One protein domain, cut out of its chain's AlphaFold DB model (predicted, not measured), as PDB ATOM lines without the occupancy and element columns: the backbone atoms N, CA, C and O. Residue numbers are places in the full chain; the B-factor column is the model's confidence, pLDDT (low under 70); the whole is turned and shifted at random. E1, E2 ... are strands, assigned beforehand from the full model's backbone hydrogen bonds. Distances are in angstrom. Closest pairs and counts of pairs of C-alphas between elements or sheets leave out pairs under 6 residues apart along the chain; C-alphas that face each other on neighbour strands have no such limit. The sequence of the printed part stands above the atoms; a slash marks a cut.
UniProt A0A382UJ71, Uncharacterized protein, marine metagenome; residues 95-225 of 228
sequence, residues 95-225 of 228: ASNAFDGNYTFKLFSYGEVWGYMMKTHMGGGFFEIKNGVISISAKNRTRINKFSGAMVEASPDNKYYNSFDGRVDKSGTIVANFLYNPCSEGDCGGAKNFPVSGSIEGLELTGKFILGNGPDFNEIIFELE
ATOM      1  N   ALA A  95     -62.129  22.581 -14.387       95.25
ATOM      2  CA  ALA A  95     -63.149  23.455 -14.948       95.25
ATOM      3  C   ALA A  95     -62.760  24.941 -14.834       95.25
ATOM      4  O   ALA A  95     -62.206  25.384 -13.825       95.25
ATOM      5  N   SER A  96     -63.079  25.719 -15.869       96.75
ATOM      6  CA  SER A  96     -62.795  27.151 -15.947       96.75
ATOM      7  C   SER A  96     -64.076  27.969 -15.894       96.75
ATOM      8  O   SER A  96     -64.967  27.798 -16.721       96.75
ATOM      9  N   ASN A  97     -64.137  28.925 -14.970       96.88
ATOM     10  CA  ASN A  97     -65.236  29.888 -14.891       96.88
ATOM     11  C   ASN A  97     -65.111  31.047 -15.898       96.88
ATOM     12  O   ASN A  97     -66.007  31.884 -15.986       96.88
ATOM     13  N   ALA A  98     -64.022  31.110 -16.675       97.00
ATOM     14  CA  ALA A  98     -63.821  32.150 -17.687       97.00
ATOM     15  C   ALA A  98     -64.899  32.123 -18.788       97.00
ATOM     16  O   ALA A  98     -65.161  33.142 -19.425       97.00
ATOM     17  N   PHE A  99     -65.536  30.965 -18.979       95.88
ATOM     18  CA  PHE A  99     -66.577  30.726 -19.978       95.88
ATOM     19  C   PHE A  99     -67.980  30.648 -19.361       95.88
ATOM     20  O   PHE A  99     -68.912  30.181 -20.008       95.88
ATOM     21  N   ASP A 100     -68.158  31.085 -18.111       97.06
ATOM     22  CA  ASP A 100     -69.474  31.091 -17.472       97.06
ATOM     23  C   ASP A 100     -70.450  32.011 -18.219       97.06
ATOM     24  O   ASP A 100     -70.095  33.104 -18.682       97.06
ATOM     25  N   GLY A 101     -71.708  31.587 -18.325       95.50
ATOM     26  CA  GLY A 101     -72.737  32.297 -19.080       95.50
ATOM     27  C   GLY A 101     -73.769  31.369 -19.709       95.50
ATOM     28  O   GLY A 101     -73.761  30.159 -19.481       95.50
ATOM     29  N   ASN A 102     -74.656  31.964 -20.506       95.81
ATOM     30  CA  ASN A 102     -75.666  31.237 -21.262       95.81
ATOM     31  C   ASN A 102     -75.317  31.258 -22.750       95.81
ATOM     32  O   ASN A 102     -75.126  32.332 -23.318       95.81
ATOM     33  N   TYR A 103     -75.292  30.084 -23.372       96.50
ATOM     34  CA  TYR A 103     -74.996  29.921 -24.794       96.50
ATOM     35  C   TYR A 103     -76.192  29.276 -25.473       96.50
ATOM     36  O   TYR A 103     -76.623  28.196 -25.060       96.50
ATOM     37  N   THR A 104     -76.749  29.932 -26.489       97.44
ATOM     38  CA  THR A 104     -77.782  29.308 -27.320       97.44
ATOM     39  C   THR A 104     -77.161  28.132 -28.061       97.44
ATOM     40  O   THR A 104     -76.028  28.229 -28.528       97.44
ATOM     41  N   PHE A 105     -77.902  27.037 -28.206       97.88
ATOM     42  CA  PHE A 105     -77.504  25.947 -29.084       97.88
ATOM     43  C   PHE A 105     -78.655  25.439 -29.949       97.88
ATOM     44  O   PHE A 105     -79.826  25.449 -29.550       97.88
ATOM     45  N   LYS A 106     -78.289  24.901 -31.111       98.25
ATOM     46  CA  LYS A 106     -79.127  24.049 -31.959       98.25
ATOM     47  C   LYS A 106     -78.558  22.637 -31.954       98.25
ATOM     48  O   LYS A 106     -77.358  22.437 -32.100       98.25
ATOM     49  N   LEU A 107     -79.427  21.654 -31.772       98.19
ATOM     50  CA  LEU A 107     -79.088  20.237 -31.742       98.19
ATOM     51  C   LEU A 107     -79.469  19.597 -33.072       98.19
ATOM     52  O   LEU A 107     -80.634  19.636 -33.472       98.19
ATOM     53  N   PHE A 108     -78.522  18.932 -33.715       97.50
ATOM     54  CA  PHE A 108     -78.724  18.198 -34.955       97.50
ATOM     55  C   PHE A 108     -78.312  16.736 -34.815       97.50
ATOM     56  O   PHE A 108     -77.477  16.372 -33.991       97.50
ATOM     57  N   SER A 109     -78.894  15.905 -35.673       95.19
ATOM     58  CA  SER A 109     -78.377  14.577 -35.988       95.19
ATOM     59  C   SER A 109     -78.004  14.563 -37.460       95.19
ATOM     60  O   SER A 109     -78.851  14.857 -38.304       95.19
ATOM     61  N   TYR A 110     -76.769  14.197 -37.766       95.12
ATOM     62  CA  TYR A 110     -76.292  13.934 -39.112       95.12
ATOM     63  C   TYR A 110     -76.107  12.429 -39.290       95.12
ATOM     64  O   TYR A 110     -75.419  11.781 -38.506       95.12
ATOM     65  N   GLY A 111     -76.781  11.853 -40.276       91.00
ATOM     66  CA  GLY A 111     -76.759  10.413 -40.503       91.00
ATOM     67  C   GLY A 111     -77.545  10.024 -41.740       91.00
ATOM     68  O   GLY A 111     -78.176  10.873 -42.379       91.00
ATOM     69  N   GLU A 112     -77.495   8.739 -42.076       85.25
ATOM     70  CA  GLU A 112     -78.229   8.206 -43.214       85.25
ATOM     71  C   GLU A 112     -79.726   8.121 -42.899       85.25
ATOM     72  O   GLU A 112     -80.156   7.552 -41.894       85.25
ATOM     73  N   VAL A 113     -80.535   8.690 -43.785       79.25
ATOM     74  CA  VAL A 113     -81.990   8.625 -43.754       79.25
ATOM     75  C   VAL A 113     -82.450   8.293 -45.172       79.25
ATOM     76  O   VAL A 113     -82.243   9.074 -46.098       79.25
ATOM     77  N   TRP A 114     -83.050   7.113 -45.352       80.00
ATOM     78  CA  TRP A 114     -83.528   6.619 -46.655       80.00
ATOM     79  C   TRP A 114     -82.456   6.608 -47.766       80.00
ATOM     80  O   TRP A 114     -82.763   6.941 -48.909       80.00
ATOM     81  N   GLY A 115     -81.205   6.246 -47.456       82.56
ATOM     82  CA  GLY A 115     -80.110   6.221 -48.437       82.56
ATOM     83  C   GLY A 115     -79.413   7.564 -48.670       82.56
ATOM     84  O   GLY A 115     -78.497   7.638 -49.488       82.56
ATOM     85  N   TYR A 116     -79.817   8.630 -47.970       85.50
ATOM     86  CA  TYR A 116     -79.226   9.962 -48.097       85.50
ATOM     87  C   TYR A 116     -78.669  10.446 -46.764       85.50
ATOM     88  O   TYR A 116     -79.316  10.337 -45.726       85.50
ATOM     89  N   MET A 117     -77.484  11.052 -46.795       89.94
ATOM     90  CA  MET A 117     -76.934  11.729 -45.624       89.94
ATOM     91  C   MET A 117     -77.688  13.036 -45.379       89.94
ATOM     92  O   MET A 117     -77.670  13.937 -46.219       89.94
ATOM     93  N   MET A 118     -78.339  13.152 -44.223       91.88
ATOM     94  CA  MET A 118     -79.172  14.303 -43.880       91.88
ATOM     95  C   MET A 118     -78.803  14.871 -42.513       91.88
ATOM     96  O   MET A 118     -78.693  14.138 -41.531       91.88
ATOM     97  N   LYS A 119     -78.676  16.202 -42.435       94.62
ATOM     98  CA  LYS A 119     -78.575  16.934 -41.167       94.62
ATOM     99  C   LYS A 119     -79.975  17.337 -40.720       94.62
ATOM    100  O   LYS A 119     -80.586  18.242 -41.281       94.62
ATOM    101  N   THR A 120     -80.496  16.637 -39.723       92.56
ATOM    102  CA  THR A 120     -81.850  16.840 -39.202       92.56
ATOM    103  C   THR A 120     -81.795  17.678 -37.936       92.56
ATOM    104  O   THR A 120     -81.094  17.320 -36.990       92.56
ATOM    105  N   HIS A 121     -82.550  18.775 -37.900       95.00
ATOM    106  CA  HIS A 121     -82.695  19.603 -36.705       95.00
ATOM    107  C   HIS A 121     -83.542  18.855 -35.669       95.00
ATOM    108  O   HIS A 121     -84.682  18.480 -35.934       95.00
ATOM    109  N   MET A 122     -82.968  18.608 -34.497       95.12
ATOM    110  CA  MET A 122     -83.538  17.770 -33.440       95.12
ATOM    111  C   MET A 122     -84.072  18.574 -32.254       95.12
ATOM    112  O   MET A 122     -84.897  18.059 -31.496       95.12
ATOM    113  N   GLY A 123     -83.631  19.817 -32.089       96.81
ATOM    114  CA  GLY A 123     -84.065  20.692 -31.009       96.81
ATOM    115  C   GLY A 123     -83.065  21.806 -30.746       96.81
ATOM    116  O   GLY A 123     -82.157  22.029 -31.537       96.81
ATOM    117  N   GLY A 124     -83.203  22.473 -29.611       97.50
ATOM    118  CA  GLY A 124     -82.286  23.522 -29.182       97.50
ATOM    119  C   GLY A 124     -82.559  23.959 -27.751       97.50
ATOM    120  O   GLY A 124     -83.464  23.436 -27.091       97.50
ATOM    121  N   GLY A 125     -81.786  24.922 -27.273       97.44
ATOM    122  CA  GLY A 125     -81.947  25.482 -25.938       97.44
ATOM    123  C   GLY A 125     -80.760  26.339 -25.535       97.44
ATOM    124  O   GLY A 125     -80.085  26.914 -26.385       97.44
ATOM    125  N   PHE A 126     -80.506  26.396 -24.229       97.00
ATOM    126  CA  PHE A 126     -79.370  27.113 -23.664       97.00
ATOM    127  C   PHE A 126     -78.486  26.168 -22.865       97.00
ATOM    128  O   PHE A 126     -78.984  25.439 -22.004       97.00
ATOM    129  N   PHE A 127     -77.183  26.209 -23.117       97.62
ATOM    130  CA  PHE A 127     -76.204  25.758 -22.143       97.62
ATOM    131  C   PHE A 127     -76.083  26.815 -21.053       97.62
ATOM    132  O   PHE A 127     -75.824  27.976 -21.351       97.62
ATOM    133  N   GLU A 128     -76.271  26.405 -19.802       97.00
ATOM    134  CA  GLU A 128     -75.940  27.192 -18.618       97.00
ATOM    135  C   GLU A 128     -74.579  26.723 -18.104       97.00
ATOM    136  O   GLU A 128     -74.454  25.591 -17.622       97.00
ATOM    137  N   ILE A 129     -73.573  27.593 -18.205       97.12
ATOM    138  CA  ILE A 129     -72.216  27.345 -17.714       97.12
ATOM    139  C   ILE A 129     -72.018  28.094 -16.396       97.12
ATOM    140  O   ILE A 129     -72.147  29.320 -16.348       97.12
ATOM    141  N   LYS A 130     -71.740  27.352 -15.319       97.62
ATOM    142  CA  LYS A 130     -71.503  27.884 -13.968       97.62
ATOM    143  C   LYS A 130     -70.294  27.201 -13.345       97.62
ATOM    144  O   LYS A 130     -70.301  25.986 -13.167       97.62
ATOM    145  N   ASN A 131     -69.277  27.970 -12.976       97.12
ATOM    146  CA  ASN A 131     -67.976  27.476 -12.530       97.12
ATOM    147  C   ASN A 131     -67.384  26.429 -13.493       97.12
ATOM    148  O   ASN A 131     -66.872  25.396 -13.060       97.12
ATOM    149  N   GLY A 132     -67.534  26.655 -14.802       97.06
ATOM    150  CA  GLY A 132     -67.108  25.733 -15.857       97.06
ATOM    151  C   GLY A 132     -67.878  24.406 -15.928       97.06
ATOM    152  O   GLY A 132     -67.493  23.515 -16.686       97.06
ATOM    153  N   VAL A 133     -68.963  24.252 -15.162       97.88
ATOM    154  CA  VAL A 133     -69.912  23.133 -15.253       97.88
ATOM    155  C   VAL A 133     -71.037  23.511 -16.205       97.88
ATOM    156  O   VAL A 133     -71.680  24.540 -16.018       97.88
ATOM    157  N   ILE A 134     -71.291  22.663 -17.198       97.81
ATOM    158  CA  ILE A 134     -72.274  22.875 -18.260       97.81
ATOM    159  C   ILE A 134     -73.481  21.967 -18.032       97.81
ATOM    160  O   ILE A 134     -73.338  20.753 -17.873       97.81
ATOM    161  N   SER A 135     -74.667  22.562 -18.091       97.75
ATOM    162  CA  SER A 135     -75.962  21.873 -18.101       97.75
ATOM    163  C   SER A 135     -76.880  22.504 -19.151       97.75
ATOM    164  O   SER A 135     -76.631  23.626 -19.585       97.75
ATOM    165  N   ILE A 136     -77.944  21.815 -19.569       98.25
ATOM    166  CA  ILE A 136     -78.971  22.414 -20.436       98.25
ATOM    167  C   ILE A 136     -80.059  23.038 -19.559       98.25
ATOM    168  O   ILE A 136     -80.631  22.356 -18.706       98.25
ATOM    169  N   SER A 137     -80.388  24.309 -19.803       96.88
ATOM    170  CA  SER A 137     -81.460  25.012 -19.091       96.88
ATOM    171  C   SER A 137     -82.770  24.227 -19.150       96.88
ATOM    172  O   SER A 137     -83.098  23.608 -20.162       96.88
ATOM    173  N   ALA A 138     -83.559  24.267 -18.074       96.38
ATOM    174  CA  ALA A 138     -84.903  23.687 -18.048       96.38
ATOM    175  C   ALA A 138     -85.939  24.534 -18.808       96.38
ATOM    176  O   ALA A 138     -87.052  24.070 -19.045       96.38
ATOM    177  N   LYS A 139     -85.577  25.766 -19.192       94.44
ATOM    178  CA  LYS A 139     -86.445  26.726 -19.882       94.44
ATOM    179  C   LYS A 139     -85.993  26.943 -21.322       94.44
ATOM    180  O   LYS A 139     -84.830  26.720 -21.647       94.44
ATOM    181  N   ASN A 140     -86.911  27.429 -22.159       92.31
ATOM    182  CA  ASN A 140     -86.645  27.861 -23.537       92.31
ATOM    183  C   ASN A 140     -85.908  26.808 -24.382       92.31
ATOM    184  O   ASN A 140     -85.038  27.131 -25.187       92.31
ATOM    185  N   ARG A 141     -86.250  25.539 -24.170       96.19
ATOM    186  CA  ARG A 141     -85.661  24.406 -24.874       96.19
ATOM    187  C   ARG A 141     -86.716  23.733 -25.727       96.19
ATOM    188  O   ARG A 141     -87.863  23.580 -25.312       96.19
ATOM    189  N   THR A 142     -86.328  23.318 -26.918       97.25
ATOM    190  CA  THR A 142     -87.230  22.706 -27.894       97.25
ATOM    191  C   THR A 142     -86.711  21.347 -28.299       97.25
ATOM    192  O   THR A 142     -85.513  21.082 -28.232       97.25
ATOM    193  N   ARG A 143     -87.608  20.465 -28.726       94.62
ATOM    194  CA  ARG A 143     -87.271  19.186 -29.344       94.62
ATOM    195  C   ARG A 143     -88.204  18.946 -30.517       94.62
ATOM    196  O   ARG A 143     -89.363  19.353 -30.489       94.62
ATOM    197  N   ILE A 144     -87.718  18.239 -31.526       92.75
ATOM    198  CA  ILE A 144     -88.561  17.790 -32.624       92.75
ATOM    199  C   ILE A 144     -89.572  16.750 -32.127       92.75
ATOM    200  O   ILE A 144     -89.229  15.750 -31.486       92.75
ATOM    201  N   ASN A 145     -90.841  16.970 -32.447       88.81
ATOM    202  CA  ASN A 145     -91.847  15.928 -32.419       88.81
ATOM    203  C   ASN A 145     -91.700  15.112 -33.707       88.81
ATOM    204  O   ASN A 145     -92.021  15.593 -34.787       88.81
ATOM    205  N   LYS A 146     -91.216  13.872 -33.610       80.88
ATOM    206  CA  LYS A 146     -90.974  13.025 -34.789       80.88
ATOM    207  C   LYS A 146     -92.239  12.605 -35.535       80.88
ATOM    208  O   LYS A 146     -92.141  12.252 -36.701       80.88
ATOM    209  N   PHE A 147     -93.399  12.640 -34.880       83.12
ATOM    210  CA  PHE A 147     -94.668  12.309 -35.520       83.12
ATOM    211  C   PHE A 147     -95.173  13.467 -36.385       83.12
ATOM    212  O   PHE A 147     -95.583  13.252 -37.519       83.12
ATOM    213  N   SER A 148     -95.122  14.701 -35.871       87.69
ATOM    214  CA  SER A 148     -95.599  15.885 -36.603       87.69
ATOM    215  C   SER A 148     -94.513  16.627 -37.388       87.69
ATOM    216  O   SER A 148     -94.833  17.501 -38.186       87.69
ATOM    217  N   GLY A 149     -93.236  16.344 -37.128       86.75
ATOM    218  CA  GLY A 149     -92.090  17.095 -37.648       86.75
ATOM    219  C   GLY A 149     -91.914  18.492 -37.035       86.75
ATOM    220  O   GLY A 149     -90.964  19.190 -37.379       86.75
ATOM    221  N   ALA A 150     -92.800  18.918 -36.130       92.69
ATOM    222  CA  ALA A 150     -92.765  20.257 -35.553       92.69
ATOM    223  C   ALA A 150     -91.771  20.356 -34.388       92.69
ATOM    224  O   ALA A 150     -91.642  19.429 -33.585       92.69
ATOM    225  N   MET A 151     -91.126  21.516 -34.247       94.88
ATOM    226  CA  MET A 151     -90.418  21.860 -33.015       94.88
ATOM    227  C   MET A 151     -91.425  22.192 -31.923       94.88
ATOM    228  O   MET A 151     -92.270  23.069 -32.094       94.88
ATOM    229  N   VAL A 152     -91.330  21.485 -30.803       95.25
ATOM    230  CA  VAL A 152     -92.189  21.681 -29.633       95.25
ATOM    231  C   VAL A 152     -91.338  21.997 -28.414       95.25
ATOM    232  O   VAL A 152     -90.182  21.577 -28.329       95.25
ATOM    233  N   GLU A 153     -91.899  22.734 -27.461       96.25
ATOM    234  CA  GLU A 153     -91.240  22.974 -26.181       96.25
ATOM    235  C   GLU A 153     -90.987  21.642 -25.460       96.25
ATOM    236  O   GLU A 153     -91.868  20.784 -25.354       96.25
ATOM    237  N   ALA A 154     -89.758  21.441 -24.994       94.69
ATOM    238  CA  ALA A 154     -89.390  20.248 -24.253       94.69
ATOM    239  C   ALA A 154     -89.597  20.483 -22.751       94.69
ATOM    240  O   ALA A 154     -88.976  21.367 -22.165       94.69
ATOM    241  N   SER A 155     -90.433  19.634 -22.138       93.31
ATOM    242  CA  SER A 155     -90.768  19.661 -20.704       93.31
ATOM    243  C   SER A 155     -89.538  19.881 -19.807       93.31
ATOM    244  O   SER A 155     -88.490  19.297 -20.096       93.31
ATOM    245  N   PRO A 156     -89.642  20.629 -18.692       94.06
ATOM    246  CA  PRO A 156     -88.595  20.738 -17.665       94.06
ATOM    247  C   PRO A 156     -88.089  19.389 -17.125       94.06
ATOM    248  O   PRO A 156     -86.929  19.286 -16.735       94.06
ATOM    249  N   ASP A 157     -88.898  18.332 -17.212       94.38
ATOM    250  CA  ASP A 157     -88.544  16.971 -16.781       94.38
ATOM    251  C   ASP A 157     -88.004  16.093 -17.925       94.38
ATOM    252  O   ASP A 157     -87.897  14.871 -17.803       94.38
ATOM    253  N   ASN A 158     -87.678  16.688 -19.078       94.19
ATOM    254  CA  ASN A 158     -87.135  15.956 -20.216       94.19
ATOM    255  C   ASN A 158     -85.828  15.242 -19.836       94.19
ATOM    256  O   ASN A 158     -84.775  15.867 -19.687       94.19
ATOM    257  N   LYS A 159     -85.902  13.908 -19.750       94.00
ATOM    258  CA  LYS A 159     -84.790  13.032 -19.353       94.00
ATOM    259  C   LYS A 159     -83.525  13.210 -20.189       94.00
ATOM    260  O   LYS A 159     -82.441  12.967 -19.679       94.00
ATOM    261  N   TYR A 160     -83.650  13.610 -21.454       95.06
ATOM    262  CA  TYR A 160     -82.494  13.791 -22.322       95.06
ATOM    263  C   TYR A 160     -81.755  15.075 -21.982       95.06
ATOM    264  O   TYR A 160     -80.582  15.035 -21.640       95.06
ATOM    265  N   TYR A 161     -82.432  16.219 -21.997       96.94
ATOM    266  CA  TYR A 161     -81.765  17.492 -21.712       96.94
ATOM    267  C   TYR A 161     -81.256  17.577 -20.276       96.94
ATOM    268  O   TYR A 161     -80.166  18.091 -20.047       96.94
ATOM    269  N   ASN A 162     -81.968  16.966 -19.331       97.31
ATOM    270  CA  ASN A 162     -81.536  16.907 -17.936       97.31
ATOM    271  C   ASN A 162     -80.354  15.947 -17.698       97.31
ATOM    272  O   ASN A 162     -79.809  15.929 -16.600       97.31
ATOM    273  N   SER A 163     -79.971  15.140 -18.692       96.50
ATOM    274  CA  SER A 163     -78.827  14.225 -18.589       96.50
ATOM    275  C   SER A 163     -77.492  14.835 -19.004       96.50
ATOM    276  O   SER A 163     -76.460  14.200 -18.808       96.50
ATOM    277  N   PHE A 164     -77.511  16.012 -19.639       97.88
ATOM    278  CA  PHE A 164     -76.299  16.624 -20.163       97.88
ATOM    279  C   PHE A 164     -75.391  17.047 -19.005       97.88
ATOM    280  O   PHE A 164     -75.765  17.905 -18.206       97.88
ATOM    281  N   ASP A 165     -74.203  16.450 -18.936       96.56
ATOM    282  CA  ASP A 165     -73.201  16.718 -17.903       96.56
ATOM    283  C   ASP A 165     -71.872  17.065 -18.574       96.56
ATOM    284  O   ASP A 165     -71.169  16.181 -19.068       96.56
ATOM    285  N   GLY A 166     -71.554  18.361 -18.640       97.38
ATOM    286  CA  GLY A 166     -70.383  18.870 -19.354       97.38
ATOM    287  C   GLY A 166     -69.437  19.692 -18.488       97.38
ATOM    288  O   GLY A 166     -69.834  20.289 -17.487       97.38
ATOM    289  N   ARG A 167     -68.164  19.742 -18.874       97.81
ATOM    290  CA  ARG A 167     -67.137  20.606 -18.279       97.81
ATOM    291  C   ARG A 167     -66.416  21.364 -19.385       97.81
ATOM    292  O   ARG A 167     -66.126  20.771 -20.423       97.81
ATOM    293  N   VAL A 168     -66.110  22.635 -19.141       97.44
ATOM    294  CA  VAL A 168     -65.219  23.444 -19.983       97.44
ATOM    295  C   VAL A 168     -63.931  23.731 -19.226       97.44
ATOM    296  O   VAL A 168     -63.967  24.162 -18.074       97.44
ATOM    297  N   ASP A 169     -62.792  23.461 -19.855       97.25
ATOM    298  CA  ASP A 169     -61.478  23.705 -19.265       97.25
ATOM    299  C   ASP A 169     -60.955  25.123 -19.554       97.25
ATOM    300  O   ASP A 169     -61.620  25.953 -20.174       97.25
ATOM    301  N   LYS A 170     -59.737  25.429 -19.096       97.19
ATOM    302  CA  LYS A 170     -59.092  26.742 -19.291       97.19
ATOM    303  C   LYS A 170     -58.832  27.106 -20.756       97.19
ATOM    304  O   LYS A 170     -58.700  28.289 -21.049       97.19
ATOM    305  N   SER A 171     -58.743  26.120 -21.646       96.81
ATOM    306  CA  SER A 171     -58.567  26.343 -23.085       96.81
ATOM    307  C   SER A 171     -59.885  26.599 -23.817       96.81
ATOM    308  O   SER A 171     -59.865  26.938 -24.993       96.81
ATOM    309  N   GLY A 172     -61.027  26.450 -23.137       96.19
ATOM    310  CA  GLY A 172     -62.338  26.503 -23.778       96.19
ATOM    311  C   GLY A 172     -62.743  25.175 -24.417       96.19
ATOM    312  O   GLY A 172     -63.761  25.126 -25.108       96.19
ATOM    313  N   THR A 173     -61.987  24.097 -24.182       97.44
ATOM    314  CA  THR A 173     -62.344  22.748 -24.633       97.44
ATOM    315  C   THR A 173     -63.461  22.209 -23.754       97.44
ATOM    316  O   THR A 173     -63.389  22.270 -22.524       97.44
ATOM    317  N   ILE A 174     -64.493  21.660 -24.389       97.56
ATOM    318  CA  ILE A 174     -65.642  21.060 -23.724       97.56
ATOM    319  C   ILE A 174     -65.574  19.546 -23.859       97.56
ATOM    320  O   ILE A 174     -65.398  19.011 -24.955       97.56
ATOM    321  N   VAL A 175     -65.810  18.855 -22.749       96.94
ATOM    322  CA  VAL A 175     -66.120  17.424 -22.732       96.94
ATOM    323  C   VAL A 175     -67.398  17.231 -21.935       96.94
ATOM    324  O   VAL A 175     -67.553  17.794 -20.852       96.94
ATOM    325  N   ALA A 176     -68.310  16.430 -22.465       97.12
ATOM    326  CA  ALA A 176     -69.584  16.131 -21.846       97.12
ATOM    327  C   ALA A 176     -69.977  14.668 -22.044       97.12
ATOM    328  O   ALA A 176     -69.502  13.984 -22.952       97.12
ATOM    329  N   ASN A 177     -70.886  14.209 -21.193       96.75
ATOM    330  CA  ASN A 177     -71.664  13.004 -21.415       96.75
ATOM    331  C   ASN A 177     -73.125  13.386 -21.682       96.75
ATOM    332  O   ASN A 177     -73.660  14.296 -21.044       96.75
ATOM    333  N   PHE A 178     -73.770  12.686 -22.614       96.62
ATOM    334  CA  PHE A 178     -75.146  12.975 -22.996       96.62
ATOM    335  C   PHE A 178     -75.950  11.689 -23.197       96.62
ATOM    336  O   PHE A 178     -75.594  10.849 -24.024       96.62
ATOM    337  N   LEU A 179     -77.059  11.539 -22.462       95.00
ATOM    338  CA  LEU A 179     -78.056  10.504 -22.722       95.00
ATOM    339  C   LEU A 179     -79.026  11.024 -23.778       95.00
ATOM    340  O   LEU A 179     -79.849  11.904 -23.515       95.00
ATOM    341  N   TYR A 180     -78.992  10.428 -24.964       93.94
ATOM    342  CA  TYR A 180     -79.889  10.825 -26.042       93.94
ATOM    343  C   TYR A 180     -80.407   9.633 -26.826       93.94
ATOM    344  O   TYR A 180     -79.789   8.573 -26.853       93.94
ATOM    345  N   ASN A 181     -81.552   9.827 -27.476       91.62
ATOM    346  CA  ASN A 181     -82.007   8.985 -28.573       91.62
ATOM    347  C   ASN A 181     -82.369   9.906 -29.752       91.62
ATOM    348  O   ASN A 181     -83.390  10.607 -29.677       91.62
ATOM    349  N   PRO A 182     -81.558   9.932 -30.828       89.00
ATOM    350  CA  PRO A 182     -81.858  10.705 -32.029       89.00
ATOM    351  C   PRO A 182     -82.971  10.073 -32.869       89.00
ATOM    352  O   PRO A 182     -83.422  10.691 -33.831       89.00
ATOM    353  N   CYS A 183     -83.437   8.873 -32.516       84.19
ATOM    354  CA  CYS A 183     -84.516   8.131 -33.157       84.19
ATOM    355  C   CYS A 183     -85.807   8.162 -32.316       84.19
ATOM    356  O   CYS A 183     -85.899   8.893 -31.322       84.19
ATOM    357  N   SER A 184     -86.862   7.473 -32.757       79.00
ATOM    358  CA  SER A 184     -88.081   7.340 -31.949       79.00
ATOM    359  C   SER A 184     -87.833   6.393 -30.773       79.00
ATOM    360  O   SER A 184     -86.806   5.715 -30.695       79.00
ATOM    361  N   GLU A 185     -88.741   6.373 -29.801       77.00
ATOM    362  CA  GLU A 185     -88.614   5.465 -28.663       77.00
ATOM    363  C   GLU A 185     -88.637   4.001 -29.133       77.00
ATOM    364  O   GLU A 185     -89.509   3.613 -29.901       77.00
ATOM    365  N   GLY A 186     -87.644   3.213 -28.712       72.06
ATOM    366  CA  GLY A 186     -87.439   1.836 -29.183       72.06
ATOM    367  C   GLY A 186     -86.598   1.701 -30.460       72.06
ATOM    368  O   GLY A 186     -86.011   0.644 -30.677       72.06
ATOM    369  N   ASP A 187     -86.447   2.766 -31.250       80.69
ATOM    370  CA  ASP A 187     -85.626   2.753 -32.466       80.69
ATOM    371  C   ASP A 187     -84.134   2.939 -32.161       80.69
ATOM    372  O   ASP A 187     -83.746   3.470 -31.116       80.69
ATOM    373  N   CYS A 188     -83.281   2.531 -33.109       81.06
ATOM    374  CA  CYS A 188     -81.827   2.745 -33.087       81.06
ATOM    375  C   CYS A 188     -81.118   2.243 -31.815       81.06
ATOM    376  O   CYS A 188     -80.045   2.733 -31.464       81.06
ATOM    377  N   GLY A 189     -81.691   1.248 -31.132       82.94
ATOM    378  CA  GLY A 189     -81.155   0.710 -29.876       82.94
ATOM    379  C   GLY A 189     -81.529   1.509 -28.627       82.94
ATOM    380  O   GLY A 189     -81.021   1.202 -27.551       82.94
ATOM    381  N   GLY A 190     -82.423   2.493 -28.747       88.62
ATOM    382  CA  GLY A 190     -82.908   3.297 -27.634       88.62
ATOM    383  C   GLY A 190     -81.916   4.360 -27.159       88.62
ATOM    384  O   GLY A 190     -80.901   4.642 -27.790       88.62
ATOM    385  N   ALA A 191     -82.245   4.987 -26.031       91.06
ATOM    386  CA  ALA A 191     -81.407   6.029 -25.456       91.06
ATOM    387  C   ALA A 191     -80.140   5.448 -24.826       91.06
ATOM    388  O   ALA A 191     -80.209   4.464 -24.089       91.06
ATOM    389  N   LYS A 192     -79.001   6.097 -25.061       90.94
ATOM    390  CA  LYS A 192     -77.727   5.739 -24.431       90.94
ATOM    391  C   LYS A 192     -76.862   6.956 -24.158       90.94
ATOM    392  O   LYS A 192     -77.024   7.986 -24.808       90.94
ATOM    393  N   ASN A 193     -75.974   6.793 -23.184       92.31
ATOM    394  CA  ASN A 193     -74.895   7.724 -22.900       92.31
ATOM    395  C   ASN A 193     -73.816   7.606 -23.974       92.31
ATOM    396  O   ASN A 193     -73.465   6.495 -24.376       92.31
ATOM    397  N   PHE A 194     -73.297   8.740 -24.420       92.19
ATOM    398  CA  PHE A 194     -72.120   8.818 -25.275       92.19
ATOM    399  C   PHE A 194     -71.376  10.130 -25.005       92.19
ATOM    400  O   PHE A 194     -71.994  11.122 -24.591       92.19
ATOM    401  N   PRO A 195     -70.052  10.148 -25.226       95.25
ATOM    402  CA  PRO A 195     -69.272  11.361 -25.090       95.25
ATOM    403  C   PRO A 195     -69.617  12.356 -26.199       95.25
ATOM    404  O   PRO A 195     -69.786  11.991 -27.366       95.25
ATOM    405  N   VAL A 196     -69.657  13.627 -25.820       96.81
ATOM    406  CA  VAL A 196     -69.739  14.769 -26.729       96.81
ATOM    407  C   VAL A 196     -68.579  15.694 -26.382       96.81
ATOM    408  O   VAL A 196     -68.309  15.937 -25.205       96.81
ATOM    409  N   SER A 197     -67.864  16.196 -27.377       97.38
ATOM    410  CA  SER A 197     -66.730  17.094 -27.153       97.38
ATOM    411  C   SER A 197     -66.650  18.168 -28.216       97.38
ATOM    412  O   SER A 197     -67.134  17.981 -29.328       97.38
ATOM    413  N   GLY A 198     -66.020  19.282 -27.878       97.69
ATOM    414  CA  GLY A 198     -65.919  20.427 -28.766       97.69
ATOM    415  C   GLY A 198     -65.170  21.571 -28.117       97.69
ATOM    416  O   GLY A 198     -64.397  21.360 -27.182       97.69
ATOM    417  N   SER A 199     -65.422  22.790 -28.576       96.69
ATOM    418  CA  SER A 199     -64.857  23.984 -27.946       96.69
ATOM    419  C   SER A 199     -65.827  25.156 -27.996       96.69
ATOM    420  O   SER A 199     -66.627  25.264 -28.924       96.69
ATOM    421  N   ILE A 200     -65.736  26.038 -26.997       95.12
ATOM    422  CA  ILE A 200     -66.488  27.297 -26.968       95.12
ATOM    423  C   ILE A 200     -66.105  28.172 -28.167       95.12
ATOM    424  O   ILE A 200     -66.988  28.709 -28.819       95.12
ATOM    425  N   GLU A 201     -64.812  28.285 -28.487       94.06
ATOM    426  CA  GLU A 201     -64.330  29.108 -29.610       94.06
ATOM    427  C   GLU A 201     -64.765  28.553 -30.971       94.06
ATOM    428  O   GLU A 201     -65.158  29.309 -31.853       94.06
ATOM    429  N   GLY A 202     -64.742  27.227 -31.135       95.50
ATOM    430  CA  GLY A 202     -65.220  26.572 -32.352       95.50
ATOM    431  C   GLY A 202     -66.741  26.578 -32.505       95.50
ATOM    432  O   GLY A 202     -67.225  26.162 -33.553       95.50
ATOM    433  N   LEU A 203     -67.482  27.020 -31.479       97.00
ATOM    434  CA  LEU A 203     -68.945  27.084 -31.444       97.00
ATOM    435  C   LEU A 203     -69.637  25.762 -31.817       97.00
ATOM    436  O   LEU A 203     -70.757  25.747 -32.321       97.00
ATOM    437  N   GLU A 204     -68.990  24.628 -31.558       97.62
ATOM    438  CA  GLU A 204     -69.526  23.322 -31.925       97.62
ATOM    439  C   GLU A 204     -69.078  22.246 -30.940       97.62
ATOM    440  O   GLU A 204     -67.934  22.241 -30.471       97.62
ATOM    441  N   LEU A 205     -69.989  21.322 -30.631       98.44
ATOM    442  CA  LEU A 205     -69.668  20.051 -29.998       98.44
ATOM    443  C   LEU A 205     -70.234  18.906 -30.833       98.44
ATOM    444  O   LEU A 205     -71.392  18.954 -31.252       98.44
ATOM    445  N   THR A 206     -69.460  17.838 -30.993       98.12
ATOM    446  CA  THR A 206     -69.876  16.642 -31.723       98.12
ATOM    447  C   THR A 206     -69.749  15.388 -30.865       98.12
ATOM    448  O   THR A 206     -68.923  15.293 -29.955       98.12
ATOM    449  N   GLY A 207     -70.609  14.410 -31.131       96.25
ATOM    450  CA  GLY A 207     -70.586  13.099 -30.491       96.25
ATOM    451  C   GLY A 207     -71.093  12.025 -31.441       96.25
ATOM    452  O   GLY A 207     -71.980  12.271 -32.255       96.25
ATOM    453  N   LYS A 208     -70.546  10.813 -31.349       94.00
ATOM    454  CA  LYS A 208     -70.971   9.687 -32.191       94.00
ATOM    455  C   LYS A 208     -72.013   8.848 -31.464       94.00
ATOM    456  O   LYS A 208     -71.699   8.129 -30.519       94.00
ATOM    457  N   PHE A 209     -73.255   8.908 -31.931       92.50
ATOM    458  CA  PHE A 209     -74.318   8.021 -31.482       92.50
ATOM    459  C   PHE A 209     -74.329   6.760 -32.344       92.50
ATOM    460  O   PHE A 209     -74.832   6.766 -33.464       92.50
ATOM    461  N   ILE A 210     -73.799   5.660 -31.817       88.44
ATOM    462  CA  ILE A 210     -73.858   4.360 -32.497       88.44
ATOM    463  C   ILE A 210     -75.332   3.955 -32.715       88.44
ATOM    464  O   ILE A 210     -76.167   4.174 -31.846       88.44
ATOM    465  N   LEU A 211     -75.701   3.333 -33.823       84.69
ATOM    466  CA  LEU A 211     -77.052   2.834 -34.073       84.69
ATOM    467  C   LEU A 211     -77.148   1.379 -33.621       84.69
ATOM    468  O   LEU A 211     -76.327   0.540 -33.984       84.69
ATOM    469  N   GLY A 212     -78.137   1.062 -32.783       80.56
ATOM    470  CA  GLY A 212     -78.313  -0.290 -32.263       80.56
ATOM    471  C   GLY A 212     -77.057  -0.775 -31.535       80.56
ATOM    472  O   GLY A 212     -76.673  -0.218 -30.501       80.56
ATOM    473  N   ASN A 213     -76.424  -1.802 -32.104       70.75
ATOM    474  CA  ASN A 213     -75.181  -2.394 -31.609       70.75
ATOM    475  C   ASN A 213     -73.943  -2.062 -32.470       70.75
ATOM    476  O   ASN A 213     -72.897  -2.647 -32.214       70.75
ATOM    477  N   GLY A 214     -74.050  -1.147 -33.438       68.06
ATOM    478  CA  GLY A 214     -72.969  -0.776 -34.357       68.06
ATOM    479  C   GLY A 214     -72.940  -1.592 -35.657       68.06
ATOM    480  O   GLY A 214     -73.766  -2.494 -35.823       68.06
ATOM    481  N   PRO A 215     -72.016  -1.263 -36.582       72.12
ATOM    482  CA  PRO A 215     -71.007  -0.199 -36.480       72.12
ATOM    483  C   PRO A 215     -71.526   1.181 -36.916       72.12
ATOM    484  O   PRO A 215     -70.842   2.187 -36.729       72.12
ATOM    485  N   ASP A 216     -72.727   1.232 -37.492       82.81
ATOM    486  CA  ASP A 216     -73.307   2.465 -38.015       82.81
ATOM    487  C   ASP A 216     -73.528   3.482 -36.898       82.81
ATOM    488  O   ASP A 216     -73.784   3.119 -35.747       82.81
ATOM    489  N   PHE A 217     -73.434   4.768 -37.223       89.00
ATOM    490  CA  PHE A 217     -73.624   5.839 -36.256       89.00
ATOM    491  C   PHE A 217     -74.254   7.071 -36.897       89.00
ATOM    492  O   PHE A 217     -74.047   7.358 -38.074       89.00
ATOM    493  N   ASN A 218     -74.967   7.831 -36.073       92.50
ATOM    494  CA  ASN A 218     -75.304   9.213 -36.360       92.50
ATOM    495  C   ASN A 218     -74.346  10.120 -35.594       92.50
ATOM    496  O   ASN A 218     -74.060   9.895 -34.416       92.50
ATOM    497  N   GLU A 219     -73.886  11.177 -36.239       96.38
ATOM    498  CA  GLU A 219     -73.197  12.259 -35.560       96.38
ATOM    499  C   GLU A 219     -74.229  13.195 -34.926       96.38
ATOM    500  O   GLU A 219     -75.178  13.647 -35.568       96.38
ATOM    501  N   ILE A 220     -74.075  13.449 -33.635       97.56
ATOM    502  CA  ILE A 220     -74.880  14.389 -32.867       97.56
ATOM    503  C   ILE A 220     -74.080  15.669 -32.751       97.56
ATOM    504  O   ILE A 220     -72.949  15.638 -32.276       97.56
ATOM    505  N   ILE A 221     -74.672  16.773 -33.192       98.56
ATOM    506  CA  ILE A 221     -73.984  18.054 -33.342       98.56
ATOM    507  C   ILE A 221     -74.742  19.097 -32.534       98.56
ATOM    508  O   ILE A 221     -75.942  19.287 -32.734       98.56
ATOM    509  N   PHE A 222     -74.043  19.776 -31.637       98.56
ATOM    510  CA  PHE A 222     -74.499  20.998 -30.997       98.56
ATOM    511  C   PHE A 222     -73.802  22.160 -31.689       98.56
ATOM    512  O   PHE A 222     -72.593  22.295 -31.554       98.56
ATOM    513  N   GLU A 223     -74.552  22.986 -32.406       98.38
ATOM    514  CA  GLU A 223     -74.061  24.273 -32.904       98.38
ATOM    515  C   GLU A 223     -74.378  25.339 -31.860       98.38
ATOM    516  O   GLU A 223     -75.545  25.505 -31.497       98.38
ATOM    517  N   LEU A 224     -73.358  26.034 -31.371       97.31
ATOM    518  CA  LEU A 224     -73.476  27.133 -30.423       97.31
ATOM    519  C   LEU A 224     -73.603  28.464 -31.163       97.31
ATOM    520  O   LEU A 224     -73.096  28.637 -32.268       97.31
ATOM    521  N   GLU A 225     -74.252  29.425 -30.521       92.94
ATOM    522  CA  GLU A 225     -74.167  30.832 -30.907       92.94
ATOM    523  C   GLU A 225     -73.256  31.571 -29.921       92.94
ATOM    524  O   GLU A 225     -73.042  31.114 -28.790       92.94
TER     525      GLU A 225
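Overview. This is residues 95 to 225 of the 228 residues of an uncharacterized protein of marine metagenome (UniProt A0A382UJ71). Eight antiparallel strands ring a closed barrel, and a small two-strand hairpin, E4 and E5, is added outside the ring along the bent strand E2. E1 and E2 make a long hairpin in the barrel wall, with its turn at residues 114 and 115 at one end of the longest axis. The printed part has 131 residues, with no named helix and ten named strands, E1 to E10 in chain order; round the ring run E1, E2, E3, E6, E7, E8, E9, E10 and back to E1. The class is all strand, and the whole is compact, with a radius of gyration of the C-alphas of 14.3 A and spans of 43 by 30 by 21 A.

Along the chain. E2, residues 116 to 130, is the longest strand, 39.3 A, and bends by 58 degrees at residue 125. E1, residues 101 to 113, is 35.4 A long and begins at C-alpha 101 (-72.737, 32.297, -19.080). E3 is residues 133 to 136, E4 142 to 144, E5 151 to 153 and E6 165 to 168. E7, residues 173 to 180, is 21.3 A long; E8, residues 192 to 199, 22.6 A; E9, residues 204 to 210, 19.5 A. E10, residues 217 to 224, is 22.1 A long and ends at C-alpha 224 (-73.476, 27.133, -30.423).

Arrangement. E1 and E2 are an antiparallel hairpin at 161 degrees, with N 107 and O 123 2.8 A apart, within hydrogen-bond range. On the other side of E2 lie E3, with N 128 and O 135 at 2.8 A, and E4, with N 144 and O 122 at 2.8 A. E4 and E5 form a hairpin, N 143 to O 152 being 2.8 A. E1, E2 and E3 are a meander, each strand the antiparallel neighbour of the one before; E6 to E10 are another. E3 and E6, one strand from each meander, are antiparallel neighbours at 133 degrees, with N 134 and O 166 2.8 A apart, within hydrogen-bond range. Then come E6 and E7, N 167 to O 175 2.8 A; E7 and E8, N 176 to O 196 2.8 A; E8 and E9, N 197 to O 206 2.9 A; and E9 and E10, N 207 to O 220 2.9 A. E10 and E1 close the ring at 153 degrees, with N 108 and O 221 at 2.8 A. E1 and E7 are apart.

Size, cuts and confidence. The two C-alphas farthest apart, those of Asn 97 and Gly 115, are 43.7 A from each other. The printed part has no cut. The links E5 to E6 and E7 to E8 are long, 11 residues each. The mean pLDDT of the printed part is 93.0, and residue 214 alone is under 70.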